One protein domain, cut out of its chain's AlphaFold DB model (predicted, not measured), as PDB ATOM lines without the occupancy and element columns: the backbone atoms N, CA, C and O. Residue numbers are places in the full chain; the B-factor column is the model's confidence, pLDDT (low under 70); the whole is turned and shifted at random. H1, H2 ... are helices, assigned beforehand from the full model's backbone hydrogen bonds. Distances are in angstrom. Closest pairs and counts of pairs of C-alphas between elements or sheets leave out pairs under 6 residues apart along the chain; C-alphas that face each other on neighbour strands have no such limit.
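Overview. This is residues 3 to 101 of the 350 residues of the protein "Hypothetical protein" of Calcidiscus leptoporus (UniProt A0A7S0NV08). This domain has little regular structure: a wide loop with tiny H1 swings out from a small core, where H2 and H3 form a helical hairpin and H4 lies across both. Residues 15 to 24 and 33 to 38 stick out. The printed part has 99 residues, 39 in four named helices, H1 to H4, with no named strand: all helix, only just compact, close to loose, radius of gyration of the C-alphas 14.7 A, spans 42 by 29 by 23 A.

Along the chain. H1 is residues 24 to 27, 4.7 A. Find C-alpha 50 at (-38.013, 14.453, 2.386); from there H2 runs 21.1 A to residue 64. H3, residues 73 to 81, spans 11.7 A; H4, residues 89 to 99, spans 15.4 A and ends at C-alpha 99, (-26.741, 15.979, 14.325).

Arrangement. H1 is apart from H2, H4 and, only just, H3, at 8.4 A. The hairpin H2 and H3 touch, closest C-alphas Lys 52 and Ile 80, 6.5 A, at a shallow tilt of 32 degrees, opposite ways. H4 touches H2, closest C-alphas Ala 58 and Ala 97, 5.2 A, about perpendicular at 89 degrees. H4 touches H3, closest C-alphas Ala 79 and Met 90, 5.0 A, about perpendicular at 86 degrees. In H2, H3 and H4 every O i to N i+4 pair is within hydrogen-bond range; H1 is too short for one.

Size, cuts and confidence. C-alphas 17 and 86, the farthest apart, are 43.7 A apart. The printed part has no cut; the H1 to H2 link is long, 22 residues. Residues 3 to 38 have pLDDT under 70.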
ATOM      1  N   THR A   3     -28.688  19.610 -13.904       38.09
ATOM      2  CA  THR A   3     -28.613  21.057 -14.140       38.09
ATOM      3  C   THR A   3     -27.272  21.561 -13.624       38.09
ATOM      4  O   THR A   3     -26.935  21.398 -12.453       38.09
ATOM      5  N   ARG A   4     -26.473  22.151 -14.514       37.41
ATOM      6  CA  ARG A   4     -25.179  22.740 -14.168       37.41
ATOM      7  C   ARG A   4     -25.420  24.128 -13.581       37.41
ATOM      8  O   ARG A   4     -25.741  25.051 -14.323       37.41
ATOM      9  N   VAL A   5     -25.260  24.270 -12.270       41.31
ATOM     10  CA  VAL A   5     -25.225  25.581 -11.610       41.31
ATOM     11  C   VAL A   5     -23.761  25.994 -11.503       41.31
ATOM     12  O   VAL A   5     -22.985  25.373 -10.782       41.31
ATOM     13  N   GLU A   6     -23.357  27.013 -12.260       35.91
ATOM     14  CA  GLU A   6     -22.054  27.646 -12.058       35.91
ATOM     15  C   GLU A   6     -22.177  28.632 -10.895       35.91
ATOM     16  O   GLU A   6     -22.812  29.678 -11.017       35.91
ATOM     17  N   VAL A   7     -21.592  28.287  -9.748       39.31
ATOM     18  CA  VAL A   7     -21.433  29.237  -8.645       39.31
ATOM     19  C   VAL A   7     -20.285  30.173  -9.023       39.31
ATOM     20  O   VAL A   7     -19.120  29.869  -8.792       39.31
ATOM     21  N   LEU A   8     -20.614  31.287  -9.677       30.66
ATOM     22  CA  LEU A   8     -19.674  32.379  -9.923       30.66
ATOM     23  C   LEU A   8     -19.623  33.266  -8.673       30.66
ATOM     24  O   LEU A   8     -20.610  33.924  -8.333       30.66
ATOM     25  N   GLU A   9     -18.475  33.315  -7.994       32.12
ATOM     26  CA  GLU A   9     -18.216  34.341  -6.978       32.12
ATOM     27  C   GLU A   9     -18.167  35.720  -7.659       32.12
ATOM     28  O   GLU A   9     -17.202  36.088  -8.329       32.12
ATOM     29  N   ALA A  10     -19.231  36.511  -7.515       33.12
ATOM     30  CA  ALA A  10     -19.266  37.874  -8.033       33.12
ATOM     31  C   ALA A  10     -18.537  38.852  -7.091       33.12
ATOM     32  O   ALA A  10     -18.880  38.986  -5.913       33.12
ATOM     33  N   CYS A  11     -17.578  39.593  -7.655       29.98
ATOM     34  CA  CYS A  11     -16.901  40.734  -7.036       29.98
ATOM     35  C   CYS A  11     -17.883  41.815  -6.531       29.98
ATOM     36  O   CYS A  11     -18.917  42.103  -7.135       29.98
ATOM     37  N   SER A  12     -17.530  42.429  -5.400       30.41
ATOM     38  CA  SER A  12     -18.351  43.345  -4.598       30.41
ATOM     39  C   SER A  12     -18.663  44.703  -5.244       30.41
ATOM     40  O   SER A  12     -17.794  45.304  -5.870       30.41
ATOM     41  N   ILE A  13     -19.842  45.261  -4.931       29.11
ATOM     42  CA  ILE A  13     -20.198  46.684  -5.108       29.11
ATOM     43  C   ILE A  13     -20.587  47.262  -3.734       29.11
ATOM     44  O   ILE A  13     -21.303  46.615  -2.966       29.11
ATOM     45  N   HIS A  14     -20.085  48.457  -3.409       29.61
ATOM     46  CA  HIS A  14     -20.384  49.210  -2.182       29.61
ATOM     47  C   HIS A  14     -21.791  49.819  -2.191       29.61
ATOM     48  O   HIS A  14     -22.208  50.403  -3.188       29.61
ATOM     49  N   THR A  15     -22.466  49.787  -1.040       31.58
ATOM     50  CA  THR A  15     -23.504  50.765  -0.688       31.58
ATOM     51  C   THR A  15     -23.298  51.207   0.762       31.58
ATOM     52  O   THR A  15     -23.211  50.372   1.662       31.58
ATOM     53  N   ASP A  16     -23.163  52.519   0.964       30.03
ATOM     54  CA  ASP A  16     -23.269  53.184   2.264       30.03
ATOM     55  C   ASP A  16     -24.753  53.431   2.563       30.03
ATOM     56  O   ASP A  16     -25.482  53.961   1.723       30.03
ATOM     57  N   GLY A  17     -25.211  53.046   3.754       30.39
ATOM     58  CA  GLY A  17     -26.577  53.307   4.205       30.39
ATOM     59  C   GLY A  17     -26.967  52.464   5.414       30.39
ATOM     60  O   GLY A  17     -27.215  51.268   5.296       30.39
ATOM     61  N   ASP A  18     -27.024  53.105   6.579       36.28
ATOM     62  CA  ASP A  18     -27.422  52.534   7.866       36.28
ATOM     63  C   ASP A  18     -28.898  52.078   7.830       36.28
ATOM     64  O   ASP A  18     -29.826  52.875   7.969       36.28
ATOM     65  N   MET A  19     -29.124  50.783   7.588       28.75
ATOM     66  CA  MET A  19     -30.426  50.123   7.716       28.75
ATOM     67  C   MET A  19     -30.288  48.897   8.621       28.75
ATOM     68  O   MET A  19     -29.708  47.884   8.231       28.75
ATOM     69  N   ARG A  20     -30.872  48.957   9.822       42.06
ATOM     70  CA  ARG A  20     -31.107  47.777  10.672       42.06
ATOM     71  C   ARG A  20     -32.531  47.251  10.464       42.06
ATOM     72  O   ARG A  20     -33.480  47.904  10.895       42.06
ATOM     73  N   PRO A  21     -32.678  46.085   9.811       45.84
ATOM     74  CA  PRO A  21     -33.595  45.043  10.292       45.84
ATOM     75  C   PRO A  21     -33.012  43.604  10.159       45.84
ATOM     76  O   PRO A  21     -31.979  43.416   9.514       45.84
ATOM     77  N   PRO A  22     -33.661  42.559  10.722       43.28
ATOM     78  CA  PRO A  22     -33.144  41.176  10.785       43.28
ATOM     79  C   PRO A  22     -32.924  40.513   9.417       43.28
ATOM     80  O   PRO A  22     -32.013  39.701   9.256       43.28
ATOM     81  N   LEU A  23     -33.682  40.923   8.391       38.06
ATOM     82  CA  LEU A  23     -33.481  40.471   7.010       38.06
ATOM     83  C   LEU A  23     -32.117  40.886   6.438       38.06
ATOM     84  O   LEU A  23     -31.631  40.231   5.523       38.06
ATOM     85  N   ALA A  24     -31.438  41.892   7.004       40.75
ATOM     86  CA  ALA A  24     -30.074  42.234   6.607       40.75
ATOM     87  C   ALA A  24     -29.052  41.139   6.969       40.75
ATOM     88  O   ALA A  24     -27.975  41.104   6.388       40.75
ATOM     89  N   ARG A  25     -29.348  40.189   7.868       43.59
ATOM     90  CA  ARG A  25     -28.396  39.097   8.153       43.59
ATOM     91  C   ARG A  25     -28.394  37.992   7.096       43.59
ATOM     92  O   ARG A  25     -27.338  37.417   6.865       43.59
ATOM     93  N   LEU A  26     -29.519  37.763   6.414       39.19
ATOM     94  CA  LEU A  26     -29.599  36.859   5.255       39.19
ATOM     95  C   LEU A  26     -29.447  37.602   3.913       39.19
ATOM     96  O   LEU A  26     -28.958  37.019   2.955       39.19
ATOM     97  N   ALA A  27     -29.790  38.896   3.842       34.62
ATOM     98  CA  ALA A  27     -29.684  39.705   2.620       34.62
ATOM     99  C   ALA A  27     -28.423  40.594   2.529       34.62
ATOM    100  O   ALA A  27     -28.106  41.068   1.441       34.62
ATOM    101  N   ALA A  28     -27.686  40.837   3.624       34.56
ATOM    102  CA  ALA A  28     -26.542  41.766   3.650       34.56
ATOM    103  C   ALA A  28     -25.211  41.156   4.128       34.56
ATOM    104  O   ALA A  28     -24.290  41.891   4.485       34.56
ATOM    105  N   SER A  29     -25.030  39.835   4.054       41.16
ATOM    106  CA  SER A  29     -23.698  39.235   4.231       41.16
ATOM    107  C   SER A  29     -22.930  39.184   2.903       41.16
ATOM    108  O   SER A  29     -22.637  38.124   2.366       41.16
ATOM    109  N   ARG A  30     -22.608  40.364   2.351       40.12
ATOM    110  CA  ARG A  30     -21.719  40.546   1.180       40.12
ATOM    111  C   ARG A  30     -20.351  41.141   1.558       40.12
ATOM    112  O   ARG A  30     -19.747  41.866   0.770       40.12
ATOM    113  N   ARG A  31     -19.836  40.867   2.766       35.59
ATOM    114  CA  ARG A  31     -18.479  41.287   3.172       35.59
ATOM    115  C   ARG A  31     -17.647  40.148   3.779       35.59
ATOM    116  O   ARG A  31     -17.738  39.853   4.962       35.59
ATOM    117  N   ALA A  32     -16.819  39.602   2.887       36.28
ATOM    118  CA  ALA A  32     -15.420  39.183   3.007       36.28
ATOM    119  C   ALA A  32     -14.989  38.238   4.148       36.28
ATOM    120  O   ALA A  32     -14.614  38.669   5.237       36.28
ATOM    121  N   PHE A  33     -14.819  36.967   3.774       35.94
ATOM    122  CA  PHE A  33     -13.649  36.174   4.153       35.94
ATOM    123  C   PHE A  33     -13.008  35.658   2.854       35.94
ATOM    124  O   PHE A  33     -13.405  34.623   2.331       35.94
ATOM    125  N   VAL A  34     -12.074  36.419   2.276       36.56
ATOM    126  CA  VAL A  34     -11.324  35.977   1.087       36.56
ATOM    127  C   VAL A  34     -10.144  35.147   1.571       36.56
ATOM    128  O   VAL A  34      -9.068  35.666   1.857       36.56
ATOM    129  N   ALA A  35     -10.363  33.844   1.680       40.22
ATOM    130  CA  ALA A  35      -9.304  32.888   1.413       40.22
ATOM    131  C   ALA A  35      -9.507  32.456  -0.039       40.22
ATOM    132  O   ALA A  35     -10.602  32.017  -0.373       40.22
ATOM    133  N   CYS A  36      -8.488  32.611  -0.887       34.75
ATOM    134  CA  CYS A  36      -8.464  32.070  -2.246       34.75
ATOM    135  C   CYS A  36      -8.712  30.553  -2.166       34.75
ATOM    136  O   CYS A  36      -7.777  29.775  -1.974       34.75
ATOM    137  N   ARG A  37      -9.972  30.124  -2.215       54.12
ATOM    138  CA  ARG A  37     -10.331  28.723  -2.390       54.12
ATOM    139  C   ARG A  37     -10.412  28.483  -3.886       54.12
ATOM    140  O   ARG A  37     -10.888  29.337  -4.626       54.12
ATOM    141  N   ALA A  38      -9.871  27.353  -4.324       61.56
ATOM    142  CA  ALA A  38     -10.049  26.906  -5.694       61.56
ATOM    143  C   ALA A  38     -11.552  26.892  -6.010       61.56
ATOM    144  O   ALA A  38     -12.340  26.434  -5.181       61.56
ATOM    145  N   GLU A  39     -11.939  27.417  -7.174       71.19
ATOM    146  CA  GLU A  39     -13.315  27.319  -7.654       71.19
ATOM    147  C   GLU A  39     -13.678  25.836  -7.791       71.19
ATOM    148  O   GLU A  39     -13.199  25.137  -8.687       71.19
ATOM    149  N   GLU A  40     -14.502  25.340  -6.875       77.06
ATOM    150  CA  GLU A  40     -15.007  23.976  -6.917       77.06
ATOM    151  C   GLU A  40     -16.346  23.974  -7.659       77.06
ATOM    152  O   GLU A  40     -17.305  24.641  -7.269       77.06
ATOM    153  N   ARG A  41     -16.407  23.245  -8.775       81.38
ATOM    154  CA  ARG A  41     -17.642  23.078  -9.544       81.38
ATOM    155  C   ARG A  41     -18.401  21.877  -9.006       81.38
ATOM    156  O   ARG A  41     -17.963  20.746  -9.190       81.38
ATOM    157  N   VAL A  42     -19.559  22.132  -8.407       85.56
ATOM    158  CA  VAL A  42     -20.432  21.091  -7.860       85.56
ATOM    159  C   VAL A  42     -21.611  20.859  -8.793       85.56
ATOM    160  O   VAL A  42     -22.276  21.795  -9.239       85.56
ATOM    161  N   LEU A  43     -21.887  19.590  -9.072       88.31
ATOM    162  CA  LEU A  43     -23.097  19.181  -9.760       88.31
ATOM    163  C   LEU A  43     -24.235  19.036  -8.754       88.31
ATOM    164  O   LEU A  43     -24.111  18.244  -7.828       88.31
ATOM    165  N   VAL A  44     -25.340  19.761  -8.943       92.44
ATOM    166  CA  VAL A  44     -26.496  19.707  -8.036       92.44
ATOM    167  C   VAL A  44     -27.711  19.052  -8.692       92.44
ATOM    168  O   VAL A  44     -27.982  19.217  -9.882       92.44
ATOM    169  N   SER A  45     -28.470  18.299  -7.900       94.44
ATOM    170  CA  SER A  45     -29.686  17.602  -8.326       94.44
ATOM    171  C   SER A  45     -30.938  18.401  -7.963       94.44
ATOM    172  O   SER A  45     -31.183  18.627  -6.786       94.44
ATOM    173  N   ALA A  46     -31.789  18.748  -8.934       94.38
ATOM    174  CA  ALA A  46     -33.072  19.438  -8.712       94.38
ATOM    175  C   ALA A  46     -34.202  18.500  -8.221       94.38
ATOM    176  O   ALA A  46     -35.365  18.640  -8.592       94.38
ATOM    177  N   ILE A  47     -33.856  17.489  -7.422       95.06
ATOM    178  CA  ILE A  47     -34.809  16.553  -6.819       95.06
ATOM    179  C   ILE A  47     -34.966  16.923  -5.351       95.06
ATOM    180  O   ILE A  47     -33.993  16.846  -4.593       95.06
ATOM    181  N   LEU A  48     -36.187  17.279  -4.955       96.19
ATOM    182  CA  LEU A  48     -36.548  17.522  -3.564       96.19
ATOM    183  C   LEU A  48     -37.057  16.230  -2.924       96.19
ATOM    184  O   LEU A  48     -38.146  15.757  -3.240       96.19
ATOM    185  N   THR A  49     -36.259  15.666  -2.026       97.50
ATOM    186  CA  THR A  49     -36.668  14.551  -1.170       97.50
ATOM    187  C   THR A  49     -37.017  15.059   0.219       97.50
ATOM    188  O   THR A  49     -36.650  16.171   0.601       97.50
ATOM    189  N   ASP A  50     -37.695  14.212   0.984       97.38
ATOM    190  CA  ASP A  50     -38.013  14.453   2.386       97.38
ATOM    191  C   ASP A  50     -36.756  14.790   3.210       97.38
ATOM    192  O   ASP A  50     -36.674  15.853   3.818       97.38
ATOM    193  N   GLU A  51     -35.717  13.958   3.086       98.00
ATOM    194  CA  GLU A  51     -34.413  14.161   3.727       98.00
ATOM    195  C   GLU A  51     -33.773  15.504   3.345       98.00
ATOM    196  O   GLU A  51     -33.240  16.199   4.204       98.00
ATOM    197  N   LYS A  52     -33.861  15.942   2.082       98.06
ATOM    198  CA  LYS A  52     -33.311  17.248   1.678       98.06
ATOM    199  C   LYS A  52     -34.044  18.420   2.329       98.06
ATOM    200  O   LYS A  52     -33.409  19.429   2.633       98.06
ATOM    201  N   VAL A  53     -35.352  18.302   2.577       98.44
ATOM    202  CA  VAL A  53     -36.107  19.311   3.339       98.44
ATOM    203  C   VAL A  53     -35.639  19.346   4.796       98.44
ATOM    204  O   VAL A  53     -35.436  20.434   5.337       98.44
ATOM    205  N   GLU A  54     -35.403  18.185   5.411       98.56
ATOM    206  CA  GLU A  54     -34.848  18.092   6.770       98.56
ATOM    207  C   GLU A  54     -33.458  18.719   6.864       98.56
ATOM    208  O   GLU A  54     -33.209  19.534   7.749       98.56
ATOM    209  N   LEU A  55     -32.568  18.403   5.921       98.56
ATOM    210  CA  LEU A  55     -31.211  18.945   5.892       98.56
ATOM    211  C   LEU A  55     -31.202  20.463   5.678       98.56
ATOM    212  O   LEU A  55     -30.424  21.164   6.324       98.56
ATOM    213  N   LEU A  56     -32.093  20.996   4.833       98.50
ATOM    214  CA  LEU A  56     -32.265  22.445   4.680       98.50
ATOM    215  C   LEU A  56     -32.736  23.092   5.979       98.50
ATOM    216  O   LEU A  56     -32.232  24.143   6.368       98.50
ATOM    217  N   PHE A  57     -33.686  22.467   6.667       98.56
ATOM    218  CA  PHE A  57     -34.165  22.977   7.940       98.56
ATOM    219  C   PHE A  57     -33.101  22.901   9.041       98.56
ATOM    220  O   PHE A  57     -32.965  23.833   9.834       98.56
ATOM    221  N   ALA A  58     -32.310  21.828   9.073       98.50
ATOM    222  CA  ALA A  58     -31.170  21.688   9.969       98.50
ATOM    223  C   ALA A  58     -30.135  22.795   9.708       98.50
ATOM    224  O   ALA A  58     -29.686  23.456  10.645       98.50
ATOM    225  N   TRP A  59     -29.836  23.076   8.436       98.44
ATOM    226  CA  TRP A  59     -28.973  24.186   8.027       98.44
ATOM    227  C   TRP A  59     -29.512  25.540   8.513       98.44
ATOM    228  O   TRP A  59     -28.785  26.318   9.132       98.44
ATOM    229  N   LEU A  60     -30.805  25.810   8.309       97.75
ATOM    230  CA  LEU A  60     -31.457  27.030   8.798       97.75
ATOM    231  C   LEU A  60     -31.452  27.126  10.327       97.75
ATOM    232  O   LEU A  60     -31.250  28.207  10.873       97.75
ATOM    233  N   SER A  61     -31.626  26.005  11.025       97.88
ATOM    234  CA  SER A  61     -31.581  25.952  12.490       97.88
ATOM    235  C   SER A  61     -30.200  26.342  13.021       97.88
ATOM    236  O   SER A  61     -30.104  27.076  14.005       97.88
ATOM    237  N   MET A  62     -29.129  25.930  12.335       98.00
ATOM    238  CA  MET A  62     -27.761  26.354  12.647       98.00
ATOM    239  C   MET A  62     -27.548  27.853  12.400       98.00
ATOM    240  O   MET A  62     -26.980  28.545  13.248       98.00
ATOM    241  N   ALA A  63     -28.062  28.378  11.283       96.31
ATOM    242  CA  ALA A  63     -28.024  29.810  10.983       96.31
ATOM    243  C   ALA A  63     -28.769  30.632  12.052       96.31
ATOM    244  O   ALA A  63     -28.260  31.636  12.556       96.31
ATOM    245  N   PHE A  64     -29.945  30.167  12.480       94.75
ATOM    246  CA  PHE A  64     -30.718  30.761  13.571       94.75
ATOM    247  C   PHE A  64     -30.015  30.704  14.927       94.75
ATOM    248  O   PHE A  64     -30.165  31.626  15.727       94.75
ATOM    249  N   ALA A  65     -29.217  29.666  15.179       95.56
ATOM    250  CA  ALA A  65     -28.361  29.582  16.360       95.56
ATOM    251  C   ALA A  65     -27.165  30.561  16.312       95.56
ATOM    252  O   ALA A  65     -26.407  30.654  17.277       95.56
ATOM    253  N   GLY A  66     -27.002  31.314  15.218       95.25
ATOM    254  CA  GLY A  66     -25.961  32.323  15.045       95.25
ATOM    255  C   GLY A  66     -24.659  31.788  14.449       95.25
ATOM    256  O   GLY A  66     -23.671  32.528  14.405       95.25
ATOM    257  N   ASP A  67     -24.635  30.537  13.980       96.94
ATOM    258  CA  ASP A  67     -23.454  29.967  13.337       96.94
ATOM    259  C   ASP A  67     -23.294  30.516  11.916       96.94
ATOM    260  O   ASP A  67     -24.001  30.149  10.976       96.94
ATOM    261  N   ARG A  68     -22.313  31.408  11.756       95.94
ATOM    262  CA  ARG A  68     -22.071  32.130  10.502       95.94
ATOM    263  C   ARG A  68     -21.705  31.227   9.329       95.94
ATOM    264  O   ARG A  68     -21.888  31.658   8.195       95.94
ATOM    265  N   ARG A  69     -21.219  30.003   9.572       96.50
ATOM    266  CA  ARG A  69     -20.905  29.033   8.507       96.50
ATOM    267  C   ARG A  69     -22.151  28.635   7.713       96.50
ATOM    268  O   ARG A  69     -22.036  28.275   6.550       96.50
ATOM    269  N   TYR A  70     -23.324  28.751   8.333       97.06
ATOM    270  CA  TYR A  70     -24.612  28.364   7.768       97.06
ATOM    271  C   TYR A  70     -25.407  29.559   7.205       97.06
ATOM    272  O   TYR A  70     -26.526  29.385   6.729       97.06
ATOM    273  N   ASN A  71     -24.833  30.770   7.185       95.25
ATOM    274  CA  ASN A  71     -25.492  31.986   6.680       95.25
ATOM    275  C   ASN A  71     -25.361  32.188   5.156       95.25
ATOM    276  O   ASN A  71     -25.577  33.297   4.667       95.25
ATOM    277  N   ASP A  72     -25.005  31.142   4.409       95.88
ATOM    278  CA  ASP A  72     -24.918  31.159   2.949       95.88
ATOM    279  C   ASP A  72     -25.871  30.113   2.356       95.88
ATOM    280  O   ASP A  72     -25.705  28.906   2.543       95.88
ATOM    281  N   LEU A  73     -26.898  30.596   1.653       94.88
ATOM    282  CA  LEU A  73     -27.924  29.745   1.059       94.88
ATOM    283  C   LEU A  73     -27.430  29.010  -0.194       94.88
ATOM    284  O   LEU A  73     -27.843  27.878  -0.437       94.88
ATOM    285  N   MET A  74     -26.529  29.617  -0.971       94.56
ATOM    286  CA  MET A  74     -25.940  28.954  -2.138       94.56
ATOM    287  C   MET A  74     -25.035  27.809  -1.693       94.56
ATOM    288  O   MET A  74     -25.083  26.727  -2.278       94.56
ATOM    289  N   LEU A  75     -24.281  28.017  -0.611       95.38
ATOM    290  CA  LEU A  75     -23.502  26.964   0.032       95.38
ATOM    291  C   LEU A  75     -24.401  25.837   0.555       95.38
ATOM    292  O   LEU A  75     -24.077  24.671   0.352       95.38
ATOM    293  N   ALA A  76     -25.545  26.165   1.167       96.88
ATOM    294  CA  ALA A  76     -26.520  25.166   1.603       96.88
ATOM    295  C   ALA A  76     -27.018  24.311   0.427       96.88
ATOM    296  O   ALA A  76     -27.049  23.084   0.513       96.88
ATOM    297  N   PHE A  77     -27.374  24.950  -0.693       96.38
ATOM    298  CA  PHE A  77     -27.826  24.247  -1.893       96.38
ATOM    299  C   PHE A  77     -26.736  23.359  -2.475       96.38
ATOM    300  O   PHE A  77     -26.997  22.187  -2.744       96.38
ATOM    301  N   ALA A  78     -25.514  23.877  -2.604       95.44
ATOM    302  CA  ALA A  78     -24.381  23.078  -3.035       95.44
ATOM    303  C   ALA A  78     -24.195  21.872  -2.106       95.44
ATOM    304  O   ALA A  78     -24.120  20.752  -2.598       95.44
ATOM    305  N   ALA A  79     -24.158  22.067  -0.786       96.38
ATOM    306  CA  ALA A  79     -23.853  21.013   0.179       96.38
ATOM    307  C   ALA A  79     -24.936  19.922   0.270       96.38
ATOM    308  O   ALA A  79     -24.608  18.753   0.437       96.38
ATOM    309  N   ILE A  80     -26.217  20.289   0.148       97.50
ATOM    310  CA  ILE A  80     -27.356  19.371   0.345       97.50
ATOM    311  C   ILE A  80     -27.795  18.696  -0.960       97.50
ATOM    312  O   ILE A  80     -28.287  17.567  -0.949       97.50
ATOM    313  N   PHE A  81     -27.670  19.391  -2.092       96.75
ATOM    314  CA  PHE A  81     -28.126  18.883  -3.387       96.75
ATOM    315  C   PHE A  81     -26.986  18.391  -4.276       96.75
ATOM    316  O   PHE A  81     -27.282  17.815  -5.325       96.75
ATOM    317  N   GLY A  82     -25.732  18.627  -3.885       95.25
ATOM    318  CA  GLY A  82     -24.547  18.140  -4.576       95.25
ATOM    319  C   GLY A  82     -24.127  16.737  -4.152       95.25
ATOM    320  O   GLY A  82     -24.361  16.323  -3.017       95.25
ATOM    321  N   ASP A  83     -23.475  16.027  -5.068       93.25
ATOM    322  CA  ASP A  83     -22.830  14.746  -4.786       93.25
ATOM    323  C   ASP A  83     -21.370  14.987  -4.382       93.25
ATOM    324  O   ASP A  83     -20.611  15.616  -5.120       93.25
ATOM    325  N   TYR A  84     -20.975  14.479  -3.212       91.25
ATOM    326  CA  TYR A  84     -19.618  14.635  -2.680       91.25
ATOM    327  C   TYR A  84     -19.067  13.327  -2.138       91.25
ATOM    328  O   TYR A  84     -19.823  12.523  -1.591       91.25
ATOM    329  N   ASP A  85     -17.746  13.181  -2.179       91.38
ATOM    330  CA  ASP A  85     -17.035  12.062  -1.564       91.38
ATOM    331  C   ASP A  85     -17.159  12.051  -0.030       91.38
ATOM    332  O   ASP A  85     -17.447  13.063   0.624       91.38
ATOM    333  N   GLU A  86     -16.928  10.877   0.558       90.06
ATOM    334  CA  GLU A  86     -16.773  10.734   2.005       90.06
ATOM    335  C   GLU A  86     -15.598  11.591   2.504       90.06
ATOM    336  O   GLU A  86     -14.501  11.559   1.950       90.06
ATOM    337  N   GLY A  87     -15.833  12.383   3.553       89.94
ATOM    338  CA  GLY A  87     -14.828  13.283   4.130       89.94
ATOM    339  C   GLY A  87     -14.746  14.678   3.497       89.94
ATOM    340  O   GLY A  87     -13.927  15.485   3.938       89.94
ATOM    341  N   SER A  88     -15.589  15.005   2.508       93.75
ATOM    342  CA  SER A  88     -15.660  16.378   1.992       93.75
ATOM    343  C   SER A  88     -16.119  17.363   3.076       93.75
ATOM    344  O   SER A  88     -16.961  17.048   3.922       93.75
ATOM    345  N   ALA A  89     -15.612  18.599   3.021       93.69
ATOM    346  CA  ALA A  89     -16.013  19.644   3.966       93.69
ATOM    347  C   ALA A  89     -17.526  19.937   3.909       93.69
ATOM    348  O   ALA A  89     -18.131  20.244   4.937       93.69
ATOM    349  N   MET A  90     -18.143  19.809   2.727       94.44
ATOM    350  CA  MET A  90     -19.586  19.999   2.544       94.44
ATOM    351  C   MET A  90     -20.390  18.917   3.255       94.44
ATOM    352  O   MET A  90     -21.333  19.234   3.979       94.44
ATOM    353  N   ARG A  91     -19.971  17.651   3.125       94.81
ATOM    354  CA  ARG A  91     -20.608  16.535   3.827       94.81
ATOM    355  C   ARG A  91     -20.499  16.710   5.341       94.81
ATOM    356  O   ARG A  91     -21.509  16.592   6.027       94.81
ATOM    357  N   SER A  92     -19.329  17.104   5.850       95.94
ATOM    358  CA  SER A  92     -19.146  17.371   7.284       95.94
ATOM    359  C   SER A  92     -20.061  18.482   7.815       95.94
ATOM    360  O   SER A  92     -20.594  18.351   8.914       95.94
ATOM    361  N   LEU A  93     -20.289  19.561   7.051       97.38
ATOM    362  CA  LEU A  93     -21.217  20.630   7.455       97.38
ATOM    363  C   LEU A  93     -22.666  20.138   7.551       97.38
ATOM    364  O   LEU A  93     -23.378  20.514   8.486       97.38
ATOM    365  N   VAL A  94     -23.092  19.311   6.594       97.81
ATOM    366  CA  VAL A  94     -24.439  18.727   6.547       97.81
ATOM    367  C   VAL A  94     -24.640  17.731   7.689       97.81
ATOM    368  O   VAL A  94     -25.661  17.791   8.373       97.81
ATOM    369  N   GLU A  95     -23.664  16.859   7.946       97.94
ATOM    370  CA  GLU A  95     -23.687  15.911   9.066       97.94
ATOM    371  C   GLU A  95     -23.726  16.631  10.420       97.94
ATOM    372  O   GLU A  95     -24.530  16.274  11.282       97.94
ATOM    373  N   GLU A  96     -22.924  17.689  10.591       98.19
ATOM    374  CA  GLU A  96     -22.944  18.517  11.800       98.19
ATOM    375  C   GLU A  96     -24.319  19.174  12.010       98.19
ATOM    376  O   GLU A  96     -24.848  19.150  13.125       98.19
ATOM    377  N   ALA A  97     -24.915  19.737  10.952       98.38
ATOM    378  CA  ALA A  97     -26.244  20.338  11.032       98.38
ATOM    379  C   ALA A  97     -27.310  19.292  11.379       98.38
ATOM    380  O   ALA A  97     -28.106  19.506  12.294       98.38
ATOM    381  N   ARG A  98     -27.293  18.136  10.700       98.44
ATOM    382  CA  ARG A  98     -28.226  17.026  10.943       98.44
ATOM    383  C   ARG A  98     -28.152  16.535  12.386       98.44
ATOM    384  O   ARG A  98     -29.189  16.315  13.005       98.44
ATOM    385  N   ALA A  99     -26.948  16.412  12.944       98.38
ATOM    386  CA  ALA A  99     -26.741  15.979  14.325       98.38
ATOM    387  C   ALA A  99     -27.342  16.943  15.368       98.38
ATOM    388  O   ALA A  99     -27.611  16.536  16.497       98.38
ATOM    389  N   LYS A 100     -27.555  18.211  15.000       98.00
ATOM    390  CA  LYS A 100     -28.145  19.259  15.847       98.00
ATOM    391  C   LYS A 100     -29.595  19.583  15.467       98.00
ATOM    392  O   LYS A 100     -30.145  20.567  15.965       98.00
ATOM    393  N   MET A 101     -30.212  18.792  14.588       98.06
ATOM    394  CA  MET A 101     -31.569  19.040  14.118       98.06
ATOM    395  C   MET A 101     -32.567  18.955  15.287       98.06
ATOM    396  O   MET A 101     -32.573  17.962  16.018       98.06
TER     397      MET A 101